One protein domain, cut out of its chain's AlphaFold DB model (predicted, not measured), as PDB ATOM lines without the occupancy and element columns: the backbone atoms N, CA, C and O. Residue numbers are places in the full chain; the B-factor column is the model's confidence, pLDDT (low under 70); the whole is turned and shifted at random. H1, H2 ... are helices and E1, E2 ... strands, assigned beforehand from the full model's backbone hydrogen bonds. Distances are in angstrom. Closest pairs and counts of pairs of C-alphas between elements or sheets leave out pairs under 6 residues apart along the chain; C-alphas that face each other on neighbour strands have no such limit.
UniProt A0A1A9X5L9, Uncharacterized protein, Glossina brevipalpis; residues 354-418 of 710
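This is residues 354 to 418 of the 710 residues of an uncharacterized protein of Glossina brevipalpis (UniProt A0A1A9X5L9). Three elements, E2, H1 and E3, make the sides of a triangle, with E1 beside E2 in a two-stranded hairpin: H1 sets off from the last residues of E2, and E3 comes back from the far end of H1 to the first residues of E2. After E3 a long stretch without a named element folds back past the first printed residues, and its last part sticks out from this body as a tail, residues 411 to 418, with the four-residue H2 near its tip. The printed part has 65 residues, with three named strands and two named helices in the order E1, E2, H1, E3, H2; E1 and E2 form an antiparallel sheet. The class is mixed, helices and strands, with under half of the residues in named elements. The whole is compact, with a radius of gyration of the C-alphas of 12.1 A, and spans 35 by 25 by 24 A.

E1 is residues 364 to 368, 13.3 A long, with C-alpha 364 at (120.624, 5.433, 29.029). E2, residues 372 to 377, is 13.2 A long. H1, residues 379 to 391, is 18.8 A long, with C-alpha 391 at (111.194, -6.358, 44.989). E3, residues 394 to 397, is 9.9 A long. H2, residues 414 to 417, is 5.1 A long and has C-alpha 417 at (129.871, -18.185, 33.508).

E1 and E2 form a hairpin, antiparallel at 156 degrees, with N 364 and O 377 2.8 A apart and N 377 and O 364 2.9 A apart, both within hydrogen-bond range. The closest C-alphas of E2 and H1, those of Ile 376 and Met 382, are 7.3 A apart. For H1 and E3 the closest are those of Ala 388 and Thr 394, 6.2 A apart. For E2 and E3 they are those of Thr 372 and Met 397, 6.1 A apart; E3 pairs with no named strand. E1 and E3 are apart, and H2 is apart from E1, E2, H1 and E3. Residues 354 to 355 pair with residues 405 to 406 in a short parallel pairing. In H1 every O i to N i+4 pair is within hydrogen-bond range; H2 is too short for such a pair, and its one O i to N i+3 pair is within range.

The two C-alphas farthest apart are those of Lys 369 and Pro 414, at 36.4 A. Without residues 411 to 418, which stand free, the body spans 25 by 23 by 22 A. The printed part has no cut. The link from E3 to H2, 16 residues, is long; the other three links are tight. The mean pLDDT of the printed part is 82.7, and residues 367 to 374 and 399 to 401 are under 70.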
ATOM      1  N   VAL A 354     124.498  -2.184  41.820       90.00
ATOM      2  CA  VAL A 354     124.392  -2.671  40.437       90.00
ATOM      3  C   VAL A 354     125.487  -2.053  39.573       90.00
ATOM      4  O   VAL A 354     125.695  -0.838  39.613       90.00
ATOM      5  N   ILE A 355     126.183  -2.882  38.792       87.69
ATOM      6  CA  ILE A 355     127.093  -2.410  37.739       87.69
ATOM      7  C   ILE A 355     126.256  -2.124  36.499       87.69
ATOM      8  O   ILE A 355     125.615  -3.032  35.966       87.69
ATOM      9  N   LEU A 356     126.272  -0.862  36.072       85.19
ATOM     10  CA  LEU A 356     125.540  -0.346  34.922       85.19
ATOM     11  C   LEU A 356     126.516   0.356  33.977       85.19
ATOM     12  O   LEU A 356     127.356   1.136  34.424       85.19
ATOM     13  N   TYR A 357     126.368   0.123  32.676       81.62
ATOM     14  CA  TYR A 357     127.154   0.789  31.637       81.62
ATOM     15  C   TYR A 357     126.258   1.717  30.820       81.62
ATOM     16  O   TYR A 357     125.134   1.349  30.490       81.62
ATOM     17  N   HIS A 358     126.740   2.912  30.468       83.88
ATOM     18  CA  HIS A 358     126.023   3.800  29.547       83.88
ATOM     19  C   HIS A 358     126.164   3.266  28.112       83.88
ATOM     20  O   HIS A 358     127.127   3.578  27.414       83.88
ATOM     21  N   ILE A 359     125.216   2.426  27.687       85.19
ATOM     22  CA  ILE A 359     125.189   1.794  26.360       85.19
ATOM     23  C   ILE A 359     123.779   1.939  25.765       85.19
ATOM     24  O   ILE A 359     122.977   0.998  25.813       85.19
ATOM     25  N   PRO A 360     123.419   3.110  25.212       87.81
ATOM     26  CA  PRO A 360     122.162   3.270  24.489       87.81
ATOM     27  C   PRO A 360     122.121   2.324  23.273       87.81
ATOM     28  O   PRO A 360     123.139   2.188  22.587       87.81
ATOM     29  N   PRO A 361     120.986   1.662  22.974       89.81
ATOM     30  CA  PRO A 361     119.647   1.810  23.571       89.81
ATOM     31  C   PRO A 361     119.352   0.930  24.804       89.81
ATOM     32  O   PRO A 361     118.240   0.985  25.337       89.81
ATOM     33  N   PHE A 362     120.290   0.094  25.254       89.69
ATOM     34  CA  PHE A 362     120.074  -0.809  26.392       89.69
ATOM     35  C   PHE A 362     120.001  -0.056  27.715       89.69
ATOM     36  O   PHE A 362     119.082  -0.270  28.500       89.69
ATOM     37  N   MET A 363     120.932   0.864  27.924       89.06
ATOM     38  CA  MET A 363     121.050   1.654  29.142       89.06
ATOM     39  C   MET A 363     121.349   3.099  28.775       89.06
ATOM     40  O   MET A 363     122.385   3.399  28.188       89.06
ATOM     41  N   ASN A 364     120.443   3.997  29.143       88.00
ATOM     42  CA  ASN A 364     120.624   5.433  29.029       88.00
ATOM     43  C   ASN A 364     120.637   6.025  30.439       88.00
ATOM     44  O   ASN A 364     119.605   6.070  31.113       88.00
ATOM     45  N   LEU A 365     121.830   6.412  30.883       84.56
ATOM     46  CA  LEU A 365     122.083   6.961  32.212       84.56
ATOM     47  C   LEU A 365     122.193   8.485  32.120       84.56
ATOM     48  O   LEU A 365     123.076   8.978  31.416       84.56
ATOM     49  N   THR A 366     121.336   9.211  32.844       80.06
ATOM     50  CA  THR A 366     121.497  10.653  33.097       80.06
ATOM     51  C   THR A 366     122.059  10.865  34.503       80.06
ATOM     52  O   THR A 366     121.612  10.241  35.470       80.06
ATOM     53  N   TRP A 367     123.082  11.707  34.623       65.56
ATOM     54  CA  TRP A 367     123.908  11.795  35.827       65.56
ATOM     55  C   TRP A 367     123.438  12.897  36.785       65.56
ATOM     56  O   TRP A 367     123.238  14.029  36.354       65.56
ATOM     57  N   ILE A 368     123.386  12.595  38.091       54.47
ATOM     58  CA  ILE A 368     123.517  13.585  39.175       54.47
ATOM     59  C   ILE A 368     124.814  13.290  39.954       54.47
ATOM     60  O   ILE A 368     125.317  12.163  39.975       54.47
ATOM     61  N   LYS A 369     125.375  14.328  40.594       58.03
ATOM     62  CA  LYS A 369     126.450  14.225  41.597       58.03
ATOM     63  C   LYS A 369     126.133  13.131  42.644       58.03
ATOM     64  O   LYS A 369     125.001  13.014  43.091       58.03
ATOM     65  N   ASN A 370     127.146  12.385  43.095       59.72
ATOM     66  CA  ASN A 370     127.081  11.325  44.131       59.72
ATOM     67  C   ASN A 370     126.622   9.919  43.679       59.72
ATOM     68  O   ASN A 370     125.927   9.232  44.427       59.72
ATOM     69  N   ASN A 371     127.054   9.436  42.507       63.25
ATOM     70  CA  ASN A 371     126.931   8.022  42.089       63.25
ATOM     71  C   ASN A 371     125.493   7.459  42.084       63.25
ATOM     72  O   ASN A 371     125.279   6.248  42.179       63.25
ATOM     73  N   THR A 372     124.502   8.338  41.965       64.62
ATOM     74  CA  THR A 372     123.091   7.994  41.786       64.62
ATOM     75  C   THR A 372     122.666   8.506  40.412       64.62
ATOM     76  O   THR A 372     122.943   9.648  40.051       64.62
ATOM     77  N   ALA A 373     122.090   7.627  39.590       61.69
ATOM     78  CA  ALA A 373     121.537   8.029  38.300       61.69
ATOM     79  C   ALA A 373     120.149   8.626  38.537       61.69
ATOM     80  O   ALA A 373     119.312   7.974  39.159       61.69
ATOM     81  N   ASP A 374     119.917   9.833  38.024       65.25
ATOM     82  CA  ASP A 374     118.633  10.540  38.126       65.25
ATOM     83  C   ASP A 374     117.540   9.809  37.348       65.25
ATOM     84  O   ASP A 374     116.422   9.588  37.808       65.25
ATOM     85  N   SER A 375     117.909   9.342  36.153       75.12
ATOM     86  CA  SER A 375     117.057   8.495  35.343       75.12
ATOM     87  C   SER A 375     117.858   7.329  34.773       75.12
ATOM     88  O   SER A 375     118.888   7.491  34.116       75.12
ATOM     89  N   ILE A 376     117.369   6.122  35.062       84.31
ATOM     90  CA  ILE A 376     117.841   4.871  34.470       84.31
ATOM     91  C   ILE A 376     116.841   4.474  33.386       84.31
ATOM     92  O   ILE A 376     115.799   3.887  33.671       84.31
ATOM     93  N   ASN A 377     117.135   4.837  32.143       86.94
ATOM     94  CA  ASN A 377     116.277   4.573  30.989       86.94
ATOM     95  C   ASN A 377     116.942   3.586  30.016       86.94
ATOM     96  O   ASN A 377     118.039   3.091  30.266       86.94
ATOM     97  N   GLY A 378     116.271   3.277  28.906       89.62
ATOM     98  CA  GLY A 378     116.699   2.241  27.960       89.62
ATOM     99  C   GLY A 378     116.061   0.883  28.245       89.62
ATOM    100  O   GLY A 378     115.332   0.716  29.220       89.62
ATOM    101  N   TYR A 379     116.309  -0.082  27.366       90.81
ATOM    102  CA  TYR A 379     115.693  -1.409  27.431       90.81
ATOM    103  C   TYR A 379     115.976  -2.150  28.756       90.81
ATOM    104  O   TYR A 379     115.039  -2.519  29.466       90.81
ATOM    105  N   ASP A 380     117.248  -2.297  29.134       90.88
ATOM    106  CA  ASP A 380     117.656  -2.930  30.394       90.88
ATOM    107  C   ASP A 380     117.355  -2.020  31.597       90.88
ATOM    108  O   ASP A 380     117.036  -2.505  32.683       90.88
ATOM    109  N   GLY A 381     117.360  -0.698  31.399       91.38
ATOM    110  CA  GLY A 381     117.016   0.272  32.441       91.38
ATOM    111  C   GLY A 381     115.556   0.174  32.884       91.38
ATOM    112  O   GLY A 381     115.253   0.212  34.077       91.38
ATOM    113  N   MET A 382     114.641  -0.046  31.936       90.94
ATOM    114  CA  MET A 382     113.231  -0.298  32.239       90.94
ATOM    115  C   MET A 382     113.035  -1.630  32.965       90.94
ATOM    116  O   MET A 382     112.236  -1.683  33.903       90.94
ATOM    117  N   ILE A 383     113.768  -2.681  32.580       92.00
ATOM    118  CA  ILE A 383     113.753  -3.968  33.290       92.00
ATOM    119  C   ILE A 383     114.234  -3.773  34.731       92.00
ATOM    120  O   ILE A 383     113.561  -4.222  35.658       92.00
ATOM    121  N   LEU A 384     115.338  -3.049  34.934       92.44
ATOM    122  CA  LEU A 384     115.873  -2.765  36.264       92.44
ATOM    123  C   LEU A 384     114.864  -2.044  37.154       92.44
ATOM    124  O   LEU A 384     114.691  -2.429  38.306       92.44
ATOM    125  N   ARG A 385     114.182  -1.030  36.611       91.50
ATOM    126  CA  ARG A 385     113.145  -0.281  37.330       91.50
ATOM    127  C   ARG A 385     111.997  -1.194  37.762       91.50
ATOM    128  O   ARG A 385     111.620  -1.179  38.923       91.50
ATOM    129  N   HIS A 386     111.525  -2.070  36.874       92.12
ATOM    130  CA  HIS A 386     110.468  -3.027  37.225       92.12
ATOM    131  C   HIS A 386     110.919  -4.018  38.299       92.12
ATOM    132  O   HIS A 386     110.139  -4.355  39.183       92.12
ATOM    133  N   LEU A 387     112.168  -4.491  38.248       93.06
ATOM    134  CA  LEU A 387     112.712  -5.352  39.299       93.06
ATOM    135  C   LEU A 387     112.804  -4.610  40.640       93.06
ATOM    136  O   LEU A 387     112.417  -5.174  41.663       93.06
ATOM    137  N   ALA A 388     113.262  -3.355  40.622       93.75
ATOM    138  CA  ALA A 388     113.343  -2.488  41.794       93.75
ATOM    139  C   ALA A 388     111.965  -2.256  42.431       93.75
ATOM    140  O   ALA A 388     111.829  -2.408  43.643       93.75
ATOM    141  N   ASP A 389     110.936  -2.004  41.618       93.12
ATOM    142  CA  ASP A 389     109.559  -1.809  42.078       93.12
ATOM    143  C   ASP A 389     108.956  -3.109  42.640       93.12
ATOM    144  O   ASP A 389     108.379  -3.119  43.728       93.12
ATOM    145  N   LEU A 390     109.128  -4.235  41.937       93.50
ATOM    146  CA  LEU A 390     108.550  -5.531  42.324       93.50
ATOM    147  C   LEU A 390     109.170  -6.114  43.596       93.50
ATOM    148  O   LEU A 390     108.490  -6.812  44.346       93.50
ATOM    149  N   MET A 391     110.459  -5.865  43.821       93.88
ATOM    150  CA  MET A 391     111.194  -6.358  44.989       93.88
ATOM    151  C   MET A 391     111.401  -5.264  46.050       93.88
ATOM    152  O   MET A 391     111.956  -5.533  47.118       93.88
ATOM    153  N   ASN A 392     110.930  -4.042  45.782       94.81
ATOM    154  CA  ASN A 392     110.999  -2.877  46.660       94.81
ATOM    155  C   ASN A 392     112.435  -2.567  47.138       94.81
ATOM    156  O   ASN A 392     112.692  -2.510  48.342       94.81
ATOM    157  N   PHE A 393     113.383  -2.407  46.205       94.38
ATOM    158  CA  PHE A 393     114.761  -1.964  46.483       94.38
ATOM    159  C   PHE A 393     115.114  -0.669  45.750       94.38
ATOM    160  O   PHE A 393     114.529  -0.352  44.720       94.38
ATOM    161  N   THR A 394     116.130   0.047  46.239       91.56
ATOM    162  CA  THR A 394     116.721   1.186  45.518       91.56
ATOM    163  C   THR A 394     117.972   0.757  44.758       91.56
ATOM    164  O   THR A 394     118.719  -0.121  45.191       91.56
ATOM    165  N   VAL A 395     118.216   1.356  43.593       89.00
ATOM    166  CA  VAL A 395     119.406   1.059  42.786       89.00
ATOM    167  C   VAL A 395     120.539   1.984  43.208       89.00
ATOM    168  O   VAL A 395     120.417   3.204  43.118       89.00
ATOM    169  N   LYS A 396     121.672   1.409  43.613       87.12
ATOM    170  CA  LYS A 396     122.916   2.149  43.827       87.12
ATOM    171  C   LYS A 396     123.918   1.749  42.755       87.12
ATOM    172  O   LYS A 396     124.334   0.591  42.707       87.12
ATOM    173  N   MET A 397     124.312   2.693  41.903       81.25
ATOM    174  CA  MET A 397     125.373   2.427  40.934       81.25
ATOM    175  C   MET A 397     126.693   2.269  41.671       81.25
ATOM    176  O   MET A 397     127.023   3.045  42.573       81.25
ATOM    177  N   LEU A 398     127.437   1.233  41.308       71.88
ATOM    178  CA  LEU A 398     128.705   0.938  41.942       71.88
ATOM    179  C   LEU A 398     129.871   1.274  41.013       71.88
ATOM    180  O   LEU A 398     129.915   0.804  39.883       71.88
ATOM    181  N   ILE A 399     130.828   2.044  41.537       58.31
ATOM    182  CA  ILE A 399     132.133   2.316  40.905       58.31
ATOM    183  C   ILE A 399     133.239   1.416  41.520       58.31
ATOM    184  O   ILE A 399     134.302   1.224  40.940       58.31
ATOM    185  N   GLU A 400     132.984   0.809  42.685       54.19
ATOM    186  CA  GLU A 400     133.895  -0.086  43.422       54.19
ATOM    187  C   GLU A 400     133.827  -1.569  42.972       54.19
ATOM    188  O   GLU A 400     132.902  -1.992  42.288       54.19
ATOM    189  N   ARG A 401     134.778  -2.413  43.413       65.12
ATOM    190  CA  ARG A 401     134.973  -3.814  42.954       65.12
ATOM    191  C   ARG A 401     133.948  -4.873  43.445       65.12
ATOM    192  O   ARG A 401     134.173  -6.057  43.205       65.12
ATOM    193  N   LYS A 402     132.858  -4.525  44.150       75.38
ATOM    194  CA  LYS A 402     131.895  -5.509  44.726       75.38
ATOM    195  C   LYS A 402     130.421  -5.147  44.511       75.38
ATOM    196  O   LYS A 402     129.855  -4.393  45.305       75.38
ATOM    197  N   ALA A 403     129.788  -5.737  43.498       87.06
ATOM    198  CA  ALA A 403     128.379  -5.517  43.156       87.06
ATOM    199  C   ALA A 403     127.501  -6.745  43.408       87.06
ATOM    200  O   ALA A 403     127.983  -7.874  43.394       87.06
ATOM    201  N   ASN A 404     126.201  -6.520  43.606       90.31
ATOM    202  CA  ASN A 404     125.214  -7.584  43.770       90.31
ATOM    203  C   ASN A 404     124.759  -8.166  42.424       90.31
ATOM    204  O   ASN A 404     124.409  -9.343  42.365       90.31
ATOM    205  N   MET A 405     124.746  -7.355  41.363       91.69
ATOM    206  CA  MET A 405     124.448  -7.794  39.998       91.69
ATOM    207  C   MET A 405     125.006  -6.823  38.946       91.69
ATOM    208  O   MET A 405     125.273  -5.659  39.244       91.69
ATOM    209  N   THR A 406     125.136  -7.300  37.714       90.12
ATOM    210  CA  THR A 406     125.544  -6.540  36.529       90.12
ATOM    211  C   THR A 406     124.436  -6.620  35.492       90.12
ATOM    212  O   THR A 406     123.997  -7.714  35.128       90.12
ATOM    213  N   LEU A 407     123.996  -5.459  35.012       88.75
ATOM    214  CA  LEU A 407     122.911  -5.331  34.048       88.75
ATOM    215  C   LEU A 407     123.221  -4.193  33.066       88.75
ATOM    216  O   LEU A 407     123.676  -3.129  33.475       88.75
ATOM    217  N   GLY A 408     122.956  -4.404  31.776       79.25
ATOM    218  CA  GLY A 408     123.180  -3.398  30.737       79.25
ATOM    219  C   GLY A 408     124.051  -3.901  29.595       79.25
ATOM    220  O   GLY A 408     125.254  -3.664  29.593       79.25
ATOM    221  N   GLY A 409     123.447  -4.573  28.615       78.88
ATOM    222  CA  GLY A 409     124.159  -5.021  27.412       78.88
ATOM    223  C   GLY A 409     124.884  -6.369  27.538       78.88
ATOM    224  O   GLY A 409     125.648  -6.728  26.647       78.88
ATOM    225  N   ALA A 410     124.716  -7.094  28.649       85.50
ATOM    226  CA  ALA A 410     125.505  -8.289  28.937       85.50
ATOM    227  C   ALA A 410     124.966  -9.546  28.230       85.50
ATOM    228  O   ALA A 410     123.786  -9.890  28.333       85.50
ATOM    229  N   ILE A 411     125.863 -10.268  27.554       87.94
ATOM    230  CA  ILE A 411     125.564 -11.499  26.813       87.94
ATOM    231  C   ILE A 411     125.974 -12.707  27.652       87.94
ATOM    232  O   ILE A 411     127.059 -12.713  28.225       87.94
ATOM    233  N   CYS A 412     125.160 -13.759  27.654       88.19
ATOM    234  CA  CYS A 412     125.490 -15.032  28.279       88.19
ATOM    235  C   CYS A 412     126.560 -15.758  27.470       88.19
ATOM    236  O   CYS A 412     126.255 -16.455  26.502       88.19
ATOM    237  N   LEU A 413     127.812 -15.590  27.877       86.88
ATOM    238  CA  LEU A 413     128.948 -16.307  27.317       86.88
ATOM    239  C   LEU A 413     129.447 -17.383  28.302       86.88
ATOM    240  O   LEU A 413     129.407 -17.160  29.520       86.88
ATOM    241  N   PRO A 414     129.950 -18.529  27.801       84.38
ATOM    242  CA  PRO A 414     130.522 -19.586  28.635       84.38
ATOM    243  C   PRO A 414     131.659 -19.108  29.550       84.38
ATOM    244  O   PRO A 414     131.668 -19.427  30.733       84.38
ATOM    245  N   LYS A 415     132.576 -18.278  29.042       84.25
ATOM    246  CA  LYS A 415     133.786 -17.856  29.769       84.25
ATOM    247  C   LYS A 415     133.471 -17.045  31.047       84.25
ATOM    248  O   LYS A 415     133.917 -17.443  32.119       84.25
ATOM    249  N   PRO A 416     132.626 -15.991  31.023       81.81
ATOM    250  CA  PRO A 416     132.166 -15.339  32.255       81.81
ATOM    251  C   PRO A 416     131.397 -16.261  33.212       81.81
ATOM    252  O   PRO A 416     131.447 -16.059  34.428       81.81
ATOM    253  N   SER A 417     130.685 -17.269  32.692       77.00
ATOM    254  CA  SER A 417     129.871 -18.185  33.508       77.00
ATOM    255  C   SER A 417     130.690 -19.152  34.377       77.00
ATOM    256  O   SER A 417     130.142 -19.771  35.285       77.00
ATOM    257  N   GLU A 418     132.005 -19.247  34.165       81.00
ATOM    258  CA  GLU A 418     132.908 -20.007  35.043       81.00
ATOM    259  C   GLU A 418     133.101 -19.326  36.412       81.00
ATOM    260  O   GLU A 418     133.257 -19.988  37.444       81.00
TER     261      GLU A 418